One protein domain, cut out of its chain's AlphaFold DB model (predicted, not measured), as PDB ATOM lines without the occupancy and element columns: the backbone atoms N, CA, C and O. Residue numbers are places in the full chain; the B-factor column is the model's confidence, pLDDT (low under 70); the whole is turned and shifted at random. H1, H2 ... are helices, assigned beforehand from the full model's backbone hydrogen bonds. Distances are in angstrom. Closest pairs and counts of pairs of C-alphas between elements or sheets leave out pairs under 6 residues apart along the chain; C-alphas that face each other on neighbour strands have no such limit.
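This is residues 49 to 152 of the 200 residues of an uncharacterized protein of Serendipita indica (strain DSM 11827) (UniProt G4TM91). Two small lobes of helices sit end to end in a loose model, and the first sends out a long arm. The first lobe holds the long H1, with H2 folded back along its later part and H3 crossing H2 on its other side; residues 49 to 58 of H1 stick out free. The second lobe holds the hairpin of H4 and H5 with the short H6, and H4 comes close to H2 and H3 where the lobes meet. The printed part has 104 residues with six named helices, H1 to H6 in order, and no named strand; the class is all helix. The whole is loose, with a radius of gyration of the C-alphas of 16.2 A and spans of 49 by 33 by 25 A.

H1, residues 49 to 75, begins at C-alpha 49 (24.907, -22.068, 83.426) and is 39.4 A long from first to last C-alpha. H2, residues 79 to 88, is 14.1 A long. H3, residues 97 to 108, is 16.0 A long. H4, residues 115 to 129, begins at C-alpha 115 (-1.265, -4.718, 68.113) and is 21.7 A long. H5, residues 133 to 142, is 14.4 A long. H6, residues 146 to 151, is 8.7 A long and ends at C-alpha 151 (-18.248, -4.833, 67.597).

H1 touches H2 with residues 66 to 74 alone; the two form a helical hairpin at a shallow tilt of 17 degrees, opposite ways, and their closest C-alphas, Leu 70 and Cys 82, are 5.6 A apart. H2 touches H3 at a steep tilt of 50 degrees, with the closest C-alphas, Ala 83 and Val 104, 5.3 A apart. H1 and H3 are apart. H4 is close but not clearly touching H2, the closest C-alphas being Met 87 and Phe 119 at 7.6 A. H4 is also close but not clearly touching H3, with the closest C-alphas, Val 104 and Ile 118, at 7.9 A. H4 and H5 touch as a helical hairpin at a shallow tilt of 22 degrees, their closest C-alphas, Ile 124 and Ala 136, 5.1 A apart. H4, with residues 117 to 121 alone, and H6 only just touch, with 3 pairs of C-alphas within 8 A, the closest being His 121 and Ile 148 at 6.6 A. H5 and H6 touch only at the corner, and only just, with 3 such pairs; the closest C-alphas, Arg 140 and Val 149, are 5.9 A apart. Every O i to N i+4 pair is within hydrogen-bond range in H1, H2, H3, H5 and H6, and 9 of 11 in H4.

The two C-alphas farthest apart, those of Ile 50 and Glu 150, are 51.4 A apart. The printed part has no cut and no long link. The mean pLDDT of the printed part is 71.9, and 38 residues are under 70, among them residues 97 to 120 and 144 to 152.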
ATOM      1  N   ALA A  49      24.617 -22.805  84.654       75.25
ATOM      2  CA  ALA A  49      24.907 -22.068  83.426       75.25
ATOM      3  C   ALA A  49      24.933 -22.982  82.188       75.25
ATOM      4  O   ALA A  49      24.402 -22.613  81.147       75.25
ATOM      5  N   ILE A  50      25.492 -24.192  82.306       80.38
ATOM      6  CA  ILE A  50      25.493 -25.186  81.220       80.38
ATOM      7  C   ILE A  50      24.067 -25.652  80.902       80.38
ATOM      8  O   ILE A  50      23.720 -25.785  79.732       80.38
ATOM      9  N   VAL A  51      23.232 -25.884  81.922       79.81
ATOM     10  CA  VAL A  51      21.819 -26.250  81.718       79.81
ATOM     11  C   VAL A  51      21.060 -25.121  81.022       79.81
ATOM     12  O   VAL A  51      20.370 -25.384  80.046       79.81
ATOM     13  N   HIS A  52      21.248 -23.870  81.448       82.06
ATOM     14  CA  HIS A  52      20.612 -22.716  80.808       82.06
ATOM     15  C   HIS A  52      21.025 -22.557  79.335       82.06
ATOM     16  O   HIS A  52      20.183 -22.330  78.472       82.06
ATOM     17  N   ASP A  53      22.313 -22.722  79.029       83.00
ATOM     18  CA  ASP A  53      22.837 -22.627  77.661       83.00
ATOM     19  C   ASP A  53      22.316 -23.764  76.756       83.00
ATOM     20  O   ASP A  53      22.129 -23.586  75.552       83.00
ATOM     21  N   LEU A  54      22.037 -24.942  77.327       81.38
ATOM     22  CA  LEU A  54      21.370 -26.038  76.619       81.38
ATOM     23  C   LEU A  54      19.880 -25.755  76.397       81.38
ATOM     24  O   LEU A  54      19.394 -25.958  75.287       81.38
ATOM     25  N   GLU A  55      19.172 -25.240  77.403       83.06
ATOM     26  CA  GLU A  55      17.756 -24.871  77.289       83.06
ATOM     27  C   GLU A  55      17.537 -23.775  76.235       83.06
ATOM     28  O   GLU A  55      16.590 -23.849  75.452       83.06
ATOM     29  N   GLU A  56      18.430 -22.783  76.143       80.75
ATOM     30  CA  GLU A  56      18.365 -21.756  75.096       80.75
ATOM     31  C   GLU A  56      18.573 -22.334  73.691       80.75
ATOM     32  O   GLU A  56      17.862 -21.949  72.755       80.75
ATOM     33  N   LYS A  57      19.495 -23.294  73.536       82.38
ATOM     34  CA  LYS A  57      19.734 -24.005  72.267       82.38
ATOM     35  C   LYS A  57      18.551 -24.876  71.857       82.38
ATOM     36  O   LYS A  57      18.181 -24.908  70.686       82.38
ATOM     37  N   GLU A  58      17.935 -25.570  72.807       83.19
ATOM     38  CA  GLU A  58      16.730 -26.359  72.547       83.19
ATOM     39  C   GLU A  58      15.549 -25.462  72.171       83.19
ATOM     40  O   GLU A  58      14.805 -25.759  71.235       83.19
ATOM     41  N   LYS A  59      15.403 -24.325  72.857       82.69
ATOM     42  CA  LYS A  59      14.346 -23.351  72.588       82.69
ATOM     43  C   LYS A  59      14.495 -22.719  71.204       82.69
ATOM     44  O   LYS A  59      13.503 -22.606  70.491       82.69
ATOM     45  N   THR A  60      15.711 -22.350  70.803       82.75
ATOM     46  CA  THR A  60      15.978 -21.834  69.446       82.75
ATOM     47  C   THR A  60      15.690 -22.887  68.379       82.75
ATOM     48  O   THR A  60      14.940 -22.601  67.450       82.75
ATOM     49  N   ALA A  61      16.144 -24.131  68.565       85.44
ATOM     50  CA  ALA A  61      15.823 -25.225  67.645       85.44
ATOM     51  C   ALA A  61      14.308 -25.493  67.537       85.44
ATOM     52  O   ALA A  61      13.798 -25.809  66.464       85.44
ATOM     53  N   MET A  62      13.564 -25.344  68.637       86.19
ATOM     54  CA  MET A  62      12.104 -25.449  68.621       86.19
ATOM     55  C   MET A  62      11.465 -24.319  67.803       86.19
ATOM     56  O   MET A  62      10.511 -24.567  67.065       86.19
ATOM     57  N   PHE A  63      11.970 -23.089  67.911       84.62
ATOM     58  CA  PHE A  63      11.444 -21.962  67.142       84.62
ATOM     59  C   PHE A  63      11.773 -22.036  65.656       84.62
ATOM     60  O   PHE A  63      10.927 -21.636  64.856       84.62
ATOM     61  N   ASP A  64      12.906 -22.624  65.278       85.69
ATOM     62  CA  ASP A  64      13.206 -22.918  63.872       85.69
ATOM     63  C   ASP A  64      12.124 -23.821  63.260       85.69
ATOM     64  O   ASP A  64      11.574 -23.515  62.205       85.69
ATOM     65  N   VAL A  65      11.700 -24.867  63.979       90.31
ATOM     66  CA  VAL A  65      10.597 -25.735  63.530       90.31
ATOM     67  C   VAL A  65       9.280 -24.961  63.405       90.31
ATOM     68  O   VAL A  65       8.512 -25.177  62.468       90.31
ATOM     69  N   VAL A  66       8.990 -24.050  64.337       85.88
ATOM     70  CA  VAL A  66       7.777 -23.216  64.280       85.88
ATOM     71  C   VAL A  66       7.813 -22.261  63.083       85.88
ATOM     72  O   VAL A  66       6.773 -22.016  62.467       85.88
ATOM     73  N   LYS A  67       8.994 -21.754  62.723       87.62
ATOM     74  CA  LYS A  67       9.203 -20.915  61.543       87.62
ATOM     75  C   LYS A  67       8.959 -21.696  60.253       87.62
ATOM     76  O   LYS A  67       8.194 -21.226  59.414       87.62
ATOM     77  N   ASP A  68       9.486 -22.913  60.154       89.00
ATOM     78  CA  ASP A  68       9.230 -23.808  59.020       89.00
ATOM     79  C   ASP A  68       7.731 -24.123  58.879       89.00
ATOM     80  O   ASP A  68       7.169 -24.091  57.783       89.00
ATOM     81  N   MET A  69       7.038 -24.367  59.998       86.81
ATOM     82  CA  MET A  69       5.585 -24.564  59.988       86.81
ATOM     83  C   MET A  69       4.833 -23.315  59.521       86.81
ATOM     84  O   MET A  69       3.847 -23.431  58.793       86.81
ATOM     85  N   LEU A  70       5.269 -22.123  59.932       84.69
ATOM     86  CA  LEU A  70       4.664 -20.863  59.505       84.69
ATOM     87  C   LEU A  70       4.830 -20.640  57.996       84.69
ATOM     88  O   LEU A  70       3.884 -20.204  57.342       84.69
ATOM     89  N   GLU A  71       5.992 -20.971  57.432       86.75
ATOM     90  CA  GLU A  71       6.221 -20.910  55.985       86.75
ATOM     91  C   GLU A  71       5.336 -21.905  55.232       86.75
ATOM     92  O   GLU A  71       4.651 -21.511  54.288       86.75
ATOM     93  N   MET A  72       5.230 -23.143  55.720       88.69
ATOM     94  CA  MET A  72       4.326 -24.151  55.162       88.69
ATOM     95  C   MET A  72       2.863 -23.674  55.160       88.69
ATOM     96  O   MET A  72       2.183 -23.750  54.137       88.69
ATOM     97  N   TYR A  73       2.365 -23.115  56.269       85.19
ATOM     98  CA  TYR A  73       0.999 -22.581  56.315       85.19
ATOM     99  C   TYR A  73       0.806 -21.358  55.411       85.19
ATOM    100  O   TYR A  73      -0.292 -21.152  54.885       85.19
ATOM    101  N   ALA A  74       1.850 -20.549  55.214       81.94
ATOM    102  CA  ALA A  74       1.804 -19.412  54.306       81.94
ATOM    103  C   ALA A  74       1.712 -19.870  52.842       81.94
ATOM    104  O   ALA A  74       0.930 -19.294  52.086       81.94
ATOM    105  N   GLU A  75       2.440 -20.923  52.462       87.44
ATOM    106  CA  GLU A  75       2.354 -21.552  51.136       87.44
ATOM    107  C   GLU A  75       0.980 -22.182  50.881       87.44
ATOM    108  O   GLU A  75       0.422 -22.044  49.791       87.44
ATOM    109  N   GLU A  76       0.389 -22.813  51.898       86.88
ATOM    110  CA  GLU A  76      -0.974 -23.354  51.838       86.88
ATOM    111  C   GLU A  76      -2.059 -22.263  51.791       86.88
ATOM    112  O   GLU A  76      -3.223 -22.548  51.498       86.88
ATOM    113  N   GLY A  77      -1.710 -21.011  52.098       80.12
ATOM    114  CA  GLY A  77      -2.667 -19.914  52.229       80.12
ATOM    115  C   GLY A  77      -3.548 -20.019  53.479       80.12
ATOM    116  O   GLY A  77      -4.627 -19.425  53.529       80.12
ATOM    117  N   ASN A  78      -3.117 -20.756  54.507       78.38
ATOM    118  CA  ASN A  78      -3.835 -20.893  55.772       78.38
ATOM    119  C   ASN A  78      -3.567 -19.692  56.691       78.38
ATOM    120  O   ASN A  78      -2.857 -19.764  57.696       78.38
ATOM    121  N   VAL A  79      -4.185 -18.563  56.342       74.19
ATOM    122  CA  VAL A  79      -3.972 -17.270  57.008       74.19
ATOM    123  C   VAL A  79      -4.325 -17.312  58.505       74.19
ATOM    124  O   VAL A  79      -3.716 -16.601  59.299       74.19
ATOM    125  N   GLN A  80      -5.263 -18.175  58.918       74.88
ATOM    126  CA  GLN A  80      -5.643 -18.332  60.327       74.88
ATOM    127  C   GLN A  80      -4.508 -18.934  61.165       74.88
ATOM    128  O   GLN A  80      -4.232 -18.443  62.261       74.88
ATOM    129  N   MET A  81      -3.858 -19.990  60.666       77.75
ATOM    130  CA  MET A  81      -2.746 -20.633  61.368       77.75
ATOM    131  C   MET A  81      -1.494 -19.760  61.346       77.75
ATOM    132  O   MET A  81      -0.832 -19.643  62.377       77.75
ATOM    133  N   CYS A  82      -1.225 -19.071  60.231       77.44
ATOM    134  CA  CYS A  82      -0.146 -18.086  60.160       77.44
ATOM    135  C   CYS A  82      -0.339 -16.974  61.188       77.44
ATOM    136  O   CYS A  82       0.583 -16.691  61.944       77.44
ATOM    137  N   ALA A  83      -1.538 -16.388  61.271       73.75
ATOM    138  CA  ALA A  83      -1.832 -15.360  62.262       73.75
ATOM    139  C   ALA A  83      -1.635 -15.897  63.686       73.75
ATOM    140  O   ALA A  83      -0.930 -15.273  64.473       73.75
ATOM    141  N   ALA A  84      -2.194 -17.074  64.000       74.62
ATOM    142  CA  ALA A  84      -2.083 -17.705  65.316       74.62
ATOM    143  C   ALA A  84      -0.625 -17.919  65.757       74.62
ATOM    144  O   ALA A  84      -0.265 -17.527  66.867       74.62
ATOM    145  N   LEU A  85       0.210 -18.501  64.890       78.81
ATOM    146  CA  LEU A  85       1.633 -18.720  65.161       78.81
ATOM    147  C   LEU A  85       2.397 -17.403  65.290       78.81
ATOM    148  O   LEU A  85       3.187 -17.239  66.218       78.81
ATOM    149  N   ALA A  86       2.119 -16.456  64.395       76.50
ATOM    150  CA  ALA A  86       2.793 -15.172  64.380       76.50
ATOM    151  C   ALA A  86       2.512 -14.370  65.660       76.50
ATOM    152  O   ALA A  86       3.427 -13.736  66.158       76.50
ATOM    153  N   MET A  87       1.317 -14.451  66.265       71.62
ATOM    154  CA  MET A  87       1.066 -13.810  67.570       71.62
ATOM    155  C   MET A  87       1.637 -14.600  68.749       71.62
ATOM    156  O   MET A  87       2.175 -13.997  69.678       71.62
ATOM    157  N   ALA A  88       1.511 -15.934  68.733       75.88
ATOM    158  CA  ALA A  88       1.936 -16.786  69.846       75.88
ATOM    159  C   ALA A  88       3.447 -16.717  70.104       75.88
ATOM    160  O   ALA A  88       3.877 -16.938  71.234       75.88
ATOM    161  N   ALA A  89       4.230 -16.408  69.072       74.94
ATOM    162  CA  ALA A  89       5.684 -16.387  69.140       74.94
ATOM    163  C   ALA A  89       6.306 -15.142  68.481       74.94
ATOM    164  O   ALA A  89       7.449 -15.202  68.043       74.94
ATOM    165  N   HIS A  90       5.586 -14.013  68.399       72.44
ATOM    166  CA  HIS A  90       6.069 -12.802  67.710       72.44
ATOM    167  C   HIS A  90       7.439 -12.319  68.213       72.44
ATOM    168  O   HIS A  90       8.284 -11.920  67.419       72.44
ATOM    169  N   GLU A  91       7.666 -12.380  69.525       67.69
ATOM    170  CA  GLU A  91       8.882 -11.887  70.173       67.69
ATOM    171  C   GLU A  91      10.081 -12.828  69.958       67.69
ATOM    172  O   GLU A  91      11.226 -12.400  70.043       67.69
ATOM    173  N   GLN A  92       9.830 -14.105  69.650       70.62
ATOM    174  CA  GLN A  92      10.863 -15.139  69.535       70.62
ATOM    175  C   GLN A  92      11.121 -15.603  68.099       70.62
ATOM    176  O   GLN A  92      12.175 -16.172  67.836       70.62
ATOM    177  N   LEU A  93      10.183 -15.385  67.172       67.31
ATOM    178  CA  LEU A  93      10.325 -15.832  65.783       67.31
ATOM    179  C   LEU A  93      11.099 -14.853  64.888       67.31
ATOM    180  O   LEU A  93      11.322 -15.165  63.718       67.31
ATOM    181  N   GLU A  94      11.463 -13.675  65.411       70.25
ATOM    182  CA  GLU A  94      12.138 -12.599  64.665       70.25
ATOM    183  C   GLU A  94      11.469 -12.316  63.304       70.25
ATOM    184  O   GLU A  94      12.125 -12.016  62.305       70.25
ATOM    185  N   ILE A  95      10.141 -12.463  63.232       69.69
ATOM    186  CA  ILE A  95       9.399 -12.146  62.014       69.69
ATOM    187  C   ILE A  95       9.413 -10.632  61.846       69.69
ATOM    188  O   ILE A  95       9.096  -9.890  62.774       69.69
ATOM    189  N   ASP A  96       9.737 -10.198  60.631       72.62
ATOM    190  CA  ASP A  96       9.678  -8.797  60.237       72.62
ATOM    191  C   ASP A  96       8.278  -8.232  60.567       72.62
ATOM    192  O   ASP A  96       7.278  -8.811  60.112       72.62
ATOM    193  N   PRO A  97       8.156  -7.160  61.373       63.12
ATOM    194  CA  PRO A  97       6.864  -6.649  61.841       63.12
ATOM    195  C   PRO A  97       5.889  -6.346  60.697       63.12
ATOM    196  O   PRO A  97       4.693  -6.587  60.831       63.12
ATOM    197  N   GLU A  98       6.391  -5.938  59.528       66.62
ATOM    198  CA  GLU A  98       5.576  -5.721  58.325       66.62
ATOM    199  C   GLU A  98       4.883  -7.006  57.834       66.62
ATOM    200  O   GLU A  98       3.755  -6.989  57.332       66.62
ATOM    201  N   ARG A  99       5.540  -8.159  57.993       68.69
ATOM    202  CA  ARG A  99       5.016  -9.465  57.575       68.69
ATOM    203  C   ARG A  99       4.013 -10.008  58.590       68.69
ATOM    204  O   ARG A  99       2.999 -10.582  58.190       68.69
ATOM    205  N   LEU A 100       4.263  -9.780  59.880       67.94
ATOM    206  CA  LEU A 100       3.308 -10.043  60.959       67.94
ATOM    207  C   LEU A 100       2.027  -9.227  60.750       67.94
ATOM    208  O   LEU A 100       0.933  -9.794  60.736       67.94
ATOM    209  N   GLU A 101       2.169  -7.927  60.488       63.53
ATOM    210  CA  GLU A 101       1.060  -7.043  60.130       63.53
ATOM    211  C   GLU A 101       0.304  -7.568  58.924       63.53
ATOM    212  O   GLU A 101      -0.911  -7.691  58.991       63.53
ATOM    213  N   SER A 102       0.995  -7.951  57.851       67.38
ATOM    214  CA  SER A 102       0.343  -8.453  56.642       67.38
ATOM    215  C   SER A 102      -0.464  -9.731  56.890       67.38
ATOM    216  O   SER A 102      -1.614  -9.813  56.455       67.38
ATOM    217  N   PHE A 103       0.053 -10.714  57.639       68.44
ATOM    218  CA  PHE A 103      -0.704 -11.935  57.955       68.44
ATOM    219  C   PHE A 103      -1.933 -11.653  58.817       68.44
ATOM    220  O   PHE A 103      -3.016 -12.187  58.571       68.44
ATOM    221  N   VAL A 104      -1.775 -10.779  59.802       62.56
ATOM    222  CA  VAL A 104      -2.831 -10.424  60.742       62.56
ATOM    223  C   VAL A 104      -3.894  -9.539  60.085       62.56
ATOM    224  O   VAL A 104      -5.086  -9.813  60.219       62.56
ATOM    225  N   LEU A 105      -3.491  -8.541  59.297       59.84
ATOM    226  CA  LEU A 105      -4.371  -7.701  58.481       59.84
ATOM    227  C   LEU A 105      -5.072  -8.507  57.394       59.84
ATOM    228  O   LEU A 105      -6.234  -8.241  57.113       59.84
ATOM    229  N   THR A 106      -4.418  -9.504  56.799       64.69
ATOM    230  CA  THR A 106      -5.059 -10.375  55.803       64.69
ATOM    231  C   THR A 106      -6.083 -11.302  56.457       64.69
ATOM    232  O   THR A 106      -7.162 -11.500  55.903       64.69
ATOM    233  N   TYR A 107      -5.802 -11.822  57.658       58.31
ATOM    234  CA  TYR A 107      -6.777 -12.596  58.434       58.31
ATOM    235  C   TYR A 107      -7.964 -11.733  58.890       58.31
ATOM    236  O   TYR A 107      -9.114 -12.164  58.814       58.31
ATOM    237  N   MET A 108      -7.701 -10.508  59.352       49.31
ATOM    238  CA  MET A 108      -8.722  -9.634  59.935       49.31
ATOM    239  C   MET A 108      -9.407  -8.703  58.935       49.31
ATOM    240  O   MET A 108     -10.454  -8.147  59.260       49.31
ATOM    241  N   GLY A 109      -8.852  -8.525  57.735       45.75
ATOM    242  CA  GLY A 109      -9.391  -7.825  56.568       45.75
ATOM    243  C   GLY A 109      -9.852  -6.371  56.739       45.75
ATOM    244  O   GLY A 109     -10.100  -5.725  55.725       45.75
ATOM    245  N   LYS A 110     -10.050  -5.851  57.960       45.34
ATOM    246  CA  LYS A 110     -10.909  -4.677  58.193       45.34
ATOM    247  C   LYS A 110     -10.855  -4.017  59.576       45.34
ATOM    248  O   LYS A 110     -11.559  -3.024  59.740       45.34
ATOM    249  N   LEU A 111     -10.109  -4.507  60.570       44.69
ATOM    250  CA  LEU A 111     -10.203  -3.957  61.931       44.69
ATOM    251  C   LEU A 111      -8.851  -3.585  62.554       44.69
ATOM    252  O   LEU A 111      -8.102  -4.448  62.983       44.69
ATOM    253  N   SER A 112      -8.675  -2.271  62.690       47.47
ATOM    254  CA  SER A 112      -7.910  -1.558  63.722       47.47
ATOM    255  C   SER A 112      -6.376  -1.610  63.699       47.47
ATOM    256  O   SER A 112      -5.731  -2.615  63.432       47.47
ATOM    257  N   THR A 113      -5.809  -0.448  64.009       46.34
ATOM    258  CA  THR A 113      -4.429   0.013  63.797       46.34
ATOM    259  C   THR A 113      -3.528  -0.186  65.031       46.34
ATOM    260  O   THR A 113      -2.662   0.640  65.308       46.34
ATOM    261  N   SER A 114      -3.743  -1.248  65.815       54.97
ATOM    262  CA  SER A 114      -3.084  -1.452  67.118       54.97
ATOM    263  C   SER A 114      -2.884  -2.942  67.428       54.97
ATOM    264  O   SER A 114      -3.840  -3.717  67.385       54.97
ATOM    265  N   TYR A 115      -1.648  -3.338  67.765       53.12
ATOM    266  CA  TYR A 115      -1.265  -4.718  68.113       53.12
ATOM    267  C   TYR A 115      -2.040  -5.275  69.321       53.12
ATOM    268  O   TYR A 115      -2.396  -6.456  69.333       53.12
ATOM    269  N   ASP A 116      -2.383  -4.421  70.289       54.91
ATOM    270  CA  ASP A 116      -3.137  -4.818  71.485       54.91
ATOM    271  C   ASP A 116      -4.622  -5.090  71.178       54.91
ATOM    272  O   ASP A 116      -5.255  -5.946  71.805       54.91
ATOM    273  N   ASP A 117      -5.180  -4.413  70.168       60.69
ATOM    274  CA  ASP A 117      -6.579  -4.585  69.761       60.69
ATOM    275  C   ASP A 117      -6.797  -5.950  69.099       60.69
ATOM    276  O   ASP A 117      -7.805  -6.627  69.322       60.69
ATOM    277  N   ILE A 118      -5.821  -6.379  68.300       64.06
ATOM    278  CA  ILE A 118      -5.881  -7.599  67.493       64.06
ATOM    279  C   ILE A 118      -5.952  -8.841  68.387       64.06
ATOM    280  O   ILE A 118      -6.803  -9.713  68.171       64.06
ATOM    281  N   PHE A 119      -5.080  -8.923  69.399       65.75
ATOM    282  CA  PHE A 119      -5.022 -10.073  70.303       65.75
ATOM    283  C   PHE A 119      -6.367 -10.293  70.996       65.75
ATOM    284  O   PHE A 119      -6.877 -11.413  71.088       65.75
ATOM    285  N   LEU A 120      -6.979  -9.200  71.439       67.50
ATOM    286  CA  LEU A 120      -8.225  -9.242  72.176       67.50
ATOM    287  C   LEU A 120      -9.412  -9.596  71.267       67.50
ATOM    288  O   LEU A 120     -10.252 -10.410  71.659       67.50
ATOM    289  N   HIS A 121      -9.448  -9.082  70.032       70.44
ATOM    290  CA  HIS A 121     -10.439  -9.484  69.030       70.44
ATOM    291  C   HIS A 121     -10.374 -10.985  68.723       70.44
ATOM    292  O   HIS A 121     -11.414 -11.651  68.690       70.44
ATOM    293  N   LEU A 122      -9.173 -11.539  68.548       69.19
ATOM    294  CA  LEU A 122      -9.022 -12.962  68.268       69.19
ATOM    295  C   LEU A 122      -9.366 -13.838  69.474       69.19
ATOM    296  O   LEU A 122     -10.054 -14.846  69.317       69.19
ATOM    297  N   LEU A 123      -8.920 -13.459  70.674       71.38
ATOM    298  CA  LEU A 123      -9.258 -14.173  71.902       71.38
ATOM    299  C   LEU A 123     -10.779 -14.267  72.063       71.38
ATOM    300  O   LEU A 123     -11.317 -15.332  72.367       71.38
ATOM    301  N   ILE A 124     -11.483 -13.165  71.808       72.69
ATOM    302  CA  ILE A 124     -12.943 -13.118  71.843       72.69
ATOM    303  C   ILE A 124     -13.554 -14.036  70.781       72.69
ATOM    304  O   ILE A 124     -14.474 -14.787  71.109       72.69
ATOM    305  N   ASP A 125     -13.067 -14.005  69.540       76.69
ATOM    306  CA  ASP A 125     -13.578 -14.865  68.466       76.69
ATOM    307  C   ASP A 125     -13.373 -16.354  68.790       76.69
ATOM    308  O   ASP A 125     -14.296 -17.163  68.682       76.69
ATOM    309  N   GLN A 126     -12.204 -16.716  69.318       77.38
ATOM    310  CA  GLN A 126     -11.900 -18.082  69.732       77.38
ATOM    311  C   GLN A 126     -12.791 -18.541  70.895       77.38
ATOM    312  O   GLN A 126     -13.330 -19.649  70.869       77.38
ATOM    313  N   LEU A 127     -13.019 -17.685  71.897       75.06
ATOM    314  CA  LEU A 127     -13.948 -17.975  72.995       75.06
ATOM    315  C   LEU A 127     -15.386 -18.161  72.490       75.06
ATOM    316  O   LEU A 127     -16.099 -19.044  72.972       75.06
ATOM    317  N   VAL A 128     -15.808 -17.381  71.491       74.88
ATOM    318  CA  VAL A 128     -17.126 -17.517  70.854       74.88
ATOM    319  C   VAL A 128     -17.232 -18.826  70.067       74.88
ATOM    320  O   VAL A 128     -18.227 -19.536  70.227       74.88
ATOM    321  N   ARG A 129     -16.210 -19.205  69.288       76.56
ATOM    322  CA  ARG A 129     -16.164 -20.487  68.556       76.56
ATOM    323  C   ARG A 129     -16.195 -21.694  69.493       76.56
ATOM    324  O   ARG A 129     -16.874 -22.678  69.208       76.56
ATOM    325  N   MET A 130     -15.540 -21.594  70.651       70.94
ATOM    326  CA  MET A 130     -15.591 -22.608  71.713       70.94
ATOM    327  C   MET A 130     -16.905 -22.598  72.519       70.94
ATOM    328  O   MET A 130     -17.045 -23.366  73.469       70.94
ATOM    329  N   ARG A 131     -17.881 -21.750  72.157       74.75
ATOM    330  CA  ARG A 131     -19.167 -21.555  72.856       74.75
ATOM    331  C   ARG A 131     -19.028 -21.065  74.303       74.75
ATOM    332  O   ARG A 131     -19.968 -21.157  75.093       74.75
ATOM    333  N   LEU A 132     -17.884 -20.481  74.657       74.50
ATOM    334  CA  LEU A 132     -17.610 -19.880  75.964       74.50
ATOM    335  C   LEU A 132     -18.035 -18.405  75.971       74.50
ATOM    336  O   LEU A 132     -17.246 -17.498  76.238       74.50
ATOM    337  N   HIS A 133     -19.315 -18.162  75.682       75.88
ATOM    338  CA  HIS A 133     -19.857 -16.811  75.503       75.88
ATOM    339  C   HIS A 133     -19.757 -15.940  76.765       75.88
ATOM    340  O   HIS A 133     -19.579 -14.730  76.653       75.88
ATOM    341  N   LEU A 134     -19.821 -16.540  77.959       72.50
ATOM    342  CA  LEU A 134     -19.690 -15.812  79.225       72.50
ATOM    343  C   LEU A 134     -18.271 -15.260  79.421       72.50
ATOM    344  O   LEU A 134     -18.107 -14.100  79.785       72.50
ATOM    345  N   ASN A 135     -17.252 -16.067  79.116       71.69
ATOM    346  CA  ASN A 135     -15.854 -15.646  79.205       71.69
ATOM    347  C   ASN A 135     -15.543 -14.589  78.144       71.69
ATOM    348  O   ASN A 135     -14.885 -13.599  78.444       71.69
ATOM    349  N   ALA A 136     -16.084 -14.745  76.932       70.56
ATOM    350  CA  ALA A 136     -15.982 -13.723  75.893       70.56
ATOM    351  C   ALA A 136     -16.611 -12.390  76.342       70.56
ATOM    352  O   ALA A 136     -16.031 -11.330  76.123       70.56
ATOM    353  N   ALA A 137     -17.774 -12.435  77.001       71.50
ATOM    354  CA  ALA A 137     -18.432 -11.248  77.542       71.50
ATOM    355  C   ALA A 137     -17.622 -10.597  78.674       71.50
ATOM    356  O   ALA A 137     -17.511  -9.374  78.714       71.50
ATOM    357  N   TYR A 138     -17.021 -11.402  79.552       75.94
ATOM    358  CA  TYR A 138     -16.160 -10.905  80.623       75.94
ATOM    359  C   TYR A 138     -14.926 -10.189  80.069       75.94
ATOM    360  O   TYR A 138     -14.655  -9.053  80.449       75.94
ATOM    361  N   VAL A 139     -14.242 -10.809  79.103       71.31
ATOM    362  CA  VAL A 139     -13.062 -10.234  78.442       71.31
ATOM    363  C   VAL A 139     -13.399  -8.899  77.771       71.31
ATOM    364  O   VAL A 139     -12.645  -7.941  77.923       71.31
ATOM    365  N   ARG A 140     -14.562  -8.789  77.111       71.75
ATOM    366  CA  ARG A 140     -15.055  -7.523  76.530       71.75
ATOM    367  C   ARG A 140     -15.322  -6.449  77.579       71.75
ATOM    368  O   ARG A 140     -15.062  -5.285  77.322       71.75
ATOM    369  N   GLN A 141     -15.853  -6.821  78.744       70.38
ATOM    370  CA  GLN A 141     -16.137  -5.870  79.820       70.38
ATOM    371  C   GLN A 141     -14.855  -5.357  80.489       70.38
ATOM    372  O   GLN A 141     -14.804  -4.205  80.911       70.38
ATOM    373  N   SER A 142     -13.831  -6.206  80.595       69.69
ATOM    374  CA  SER A 142     -12.522  -5.834  81.138       69.69
ATOM    375  C   SER A 142     -11.614  -5.126  80.131       69.69
ATOM    376  O   SER A 142     -10.571  -4.604  80.517       69.69
ATOM    377  N   ALA A 143     -11.981  -5.126  78.847       70.00
ATOM    378  CA  ALA A 143     -11.192  -4.526  77.787       70.00
ATOM    379  C   ALA A 143     -11.252  -2.989  77.839       70.00
ATOM    380  O   ALA A 143     -12.347  -2.426  77.801       70.00
ATOM    381  N   PRO A 144     -10.107  -2.284  77.835       61.72
ATOM    382  CA  PRO A 144     -10.072  -0.823  77.753       61.72
ATOM    383  C   PRO A 144     -10.297  -0.285  76.325       61.72
ATOM    384  O   PRO A 144     -10.199   0.920  76.103       61.72
ATOM    385  N   ILE A 145     -10.583  -1.160  75.356       65.88
ATOM    386  CA  ILE A 145     -10.624  -0.835  73.927       65.88
ATOM    387  C   ILE A 145     -12.085  -0.686  73.458       65.88
ATOM    388  O   ILE A 145     -12.839  -1.666  73.474       65.88
ATOM    389  N   PRO A 146     -12.509   0.511  73.007       61.31
ATOM    390  CA  PRO A 146     -13.906   0.788  72.663       61.31
ATOM    391  C   PRO A 146     -14.393   0.048  71.404       61.31
ATOM    392  O   PRO A 146     -15.549  -0.373  71.362       61.31
ATOM    393  N   SER A 147     -13.521  -0.199  70.420       63.28
ATOM    394  CA  SER A 147     -13.872  -0.910  69.173       63.28
ATOM    395  C   SER A 147     -14.363  -2.344  69.419       63.28
ATOM    396  O   SER A 147     -15.251  -2.849  68.729       63.28
ATOM    397  N   ILE A 148     -13.837  -2.995  70.456       61.28
ATOM    398  CA  ILE A 148     -14.184  -4.365  70.837       61.28
ATOM    399  C   ILE A 148     -15.569  -4.421  71.475       61.28
ATOM    400  O   ILE A 148     -16.369  -5.295  71.131       61.28
ATOM    401  N   VAL A 149     -15.869  -3.459  72.348       59.88
ATOM    402  CA  VAL A 149     -17.178  -3.320  72.995       59.88
ATOM    403  C   VAL A 149     -18.263  -3.040  71.951       59.88
ATOM    404  O   VAL A 149     -19.323  -3.665  71.984       59.88
ATOM    405  N   GLU A 150     -17.978  -2.168  70.982       59.12
ATOM    406  CA  GLU A 150     -18.912  -1.804  69.908       59.12
ATOM    407  C   GLU A 150     -19.165  -2.955  68.926       59.12
ATOM    408  O   GLU A 150     -20.314  -3.216  68.572       59.12
ATOM    409  N   SER A 151     -18.127  -3.711  68.547       59.03
ATOM    410  CA  SER A 151     -18.248  -4.833  67.597       59.03
ATOM    411  C   SER A 151     -19.169  -5.965  68.069       59.03
ATOM    412  O   SER A 151     -19.591  -6.804  67.273       59.03
ATOM    413  N   THR A 152     -19.480  -6.009  69.368       55.75
ATOM    414  CA  THR A 152     -20.271  -7.077  69.987       55.75
ATOM    415  C   THR A 152     -21.538  -6.636  70.689       55.75
ATOM    416  O   THR A 152     -22.175  -7.447  71.371       55.75
TER     417      THR A 152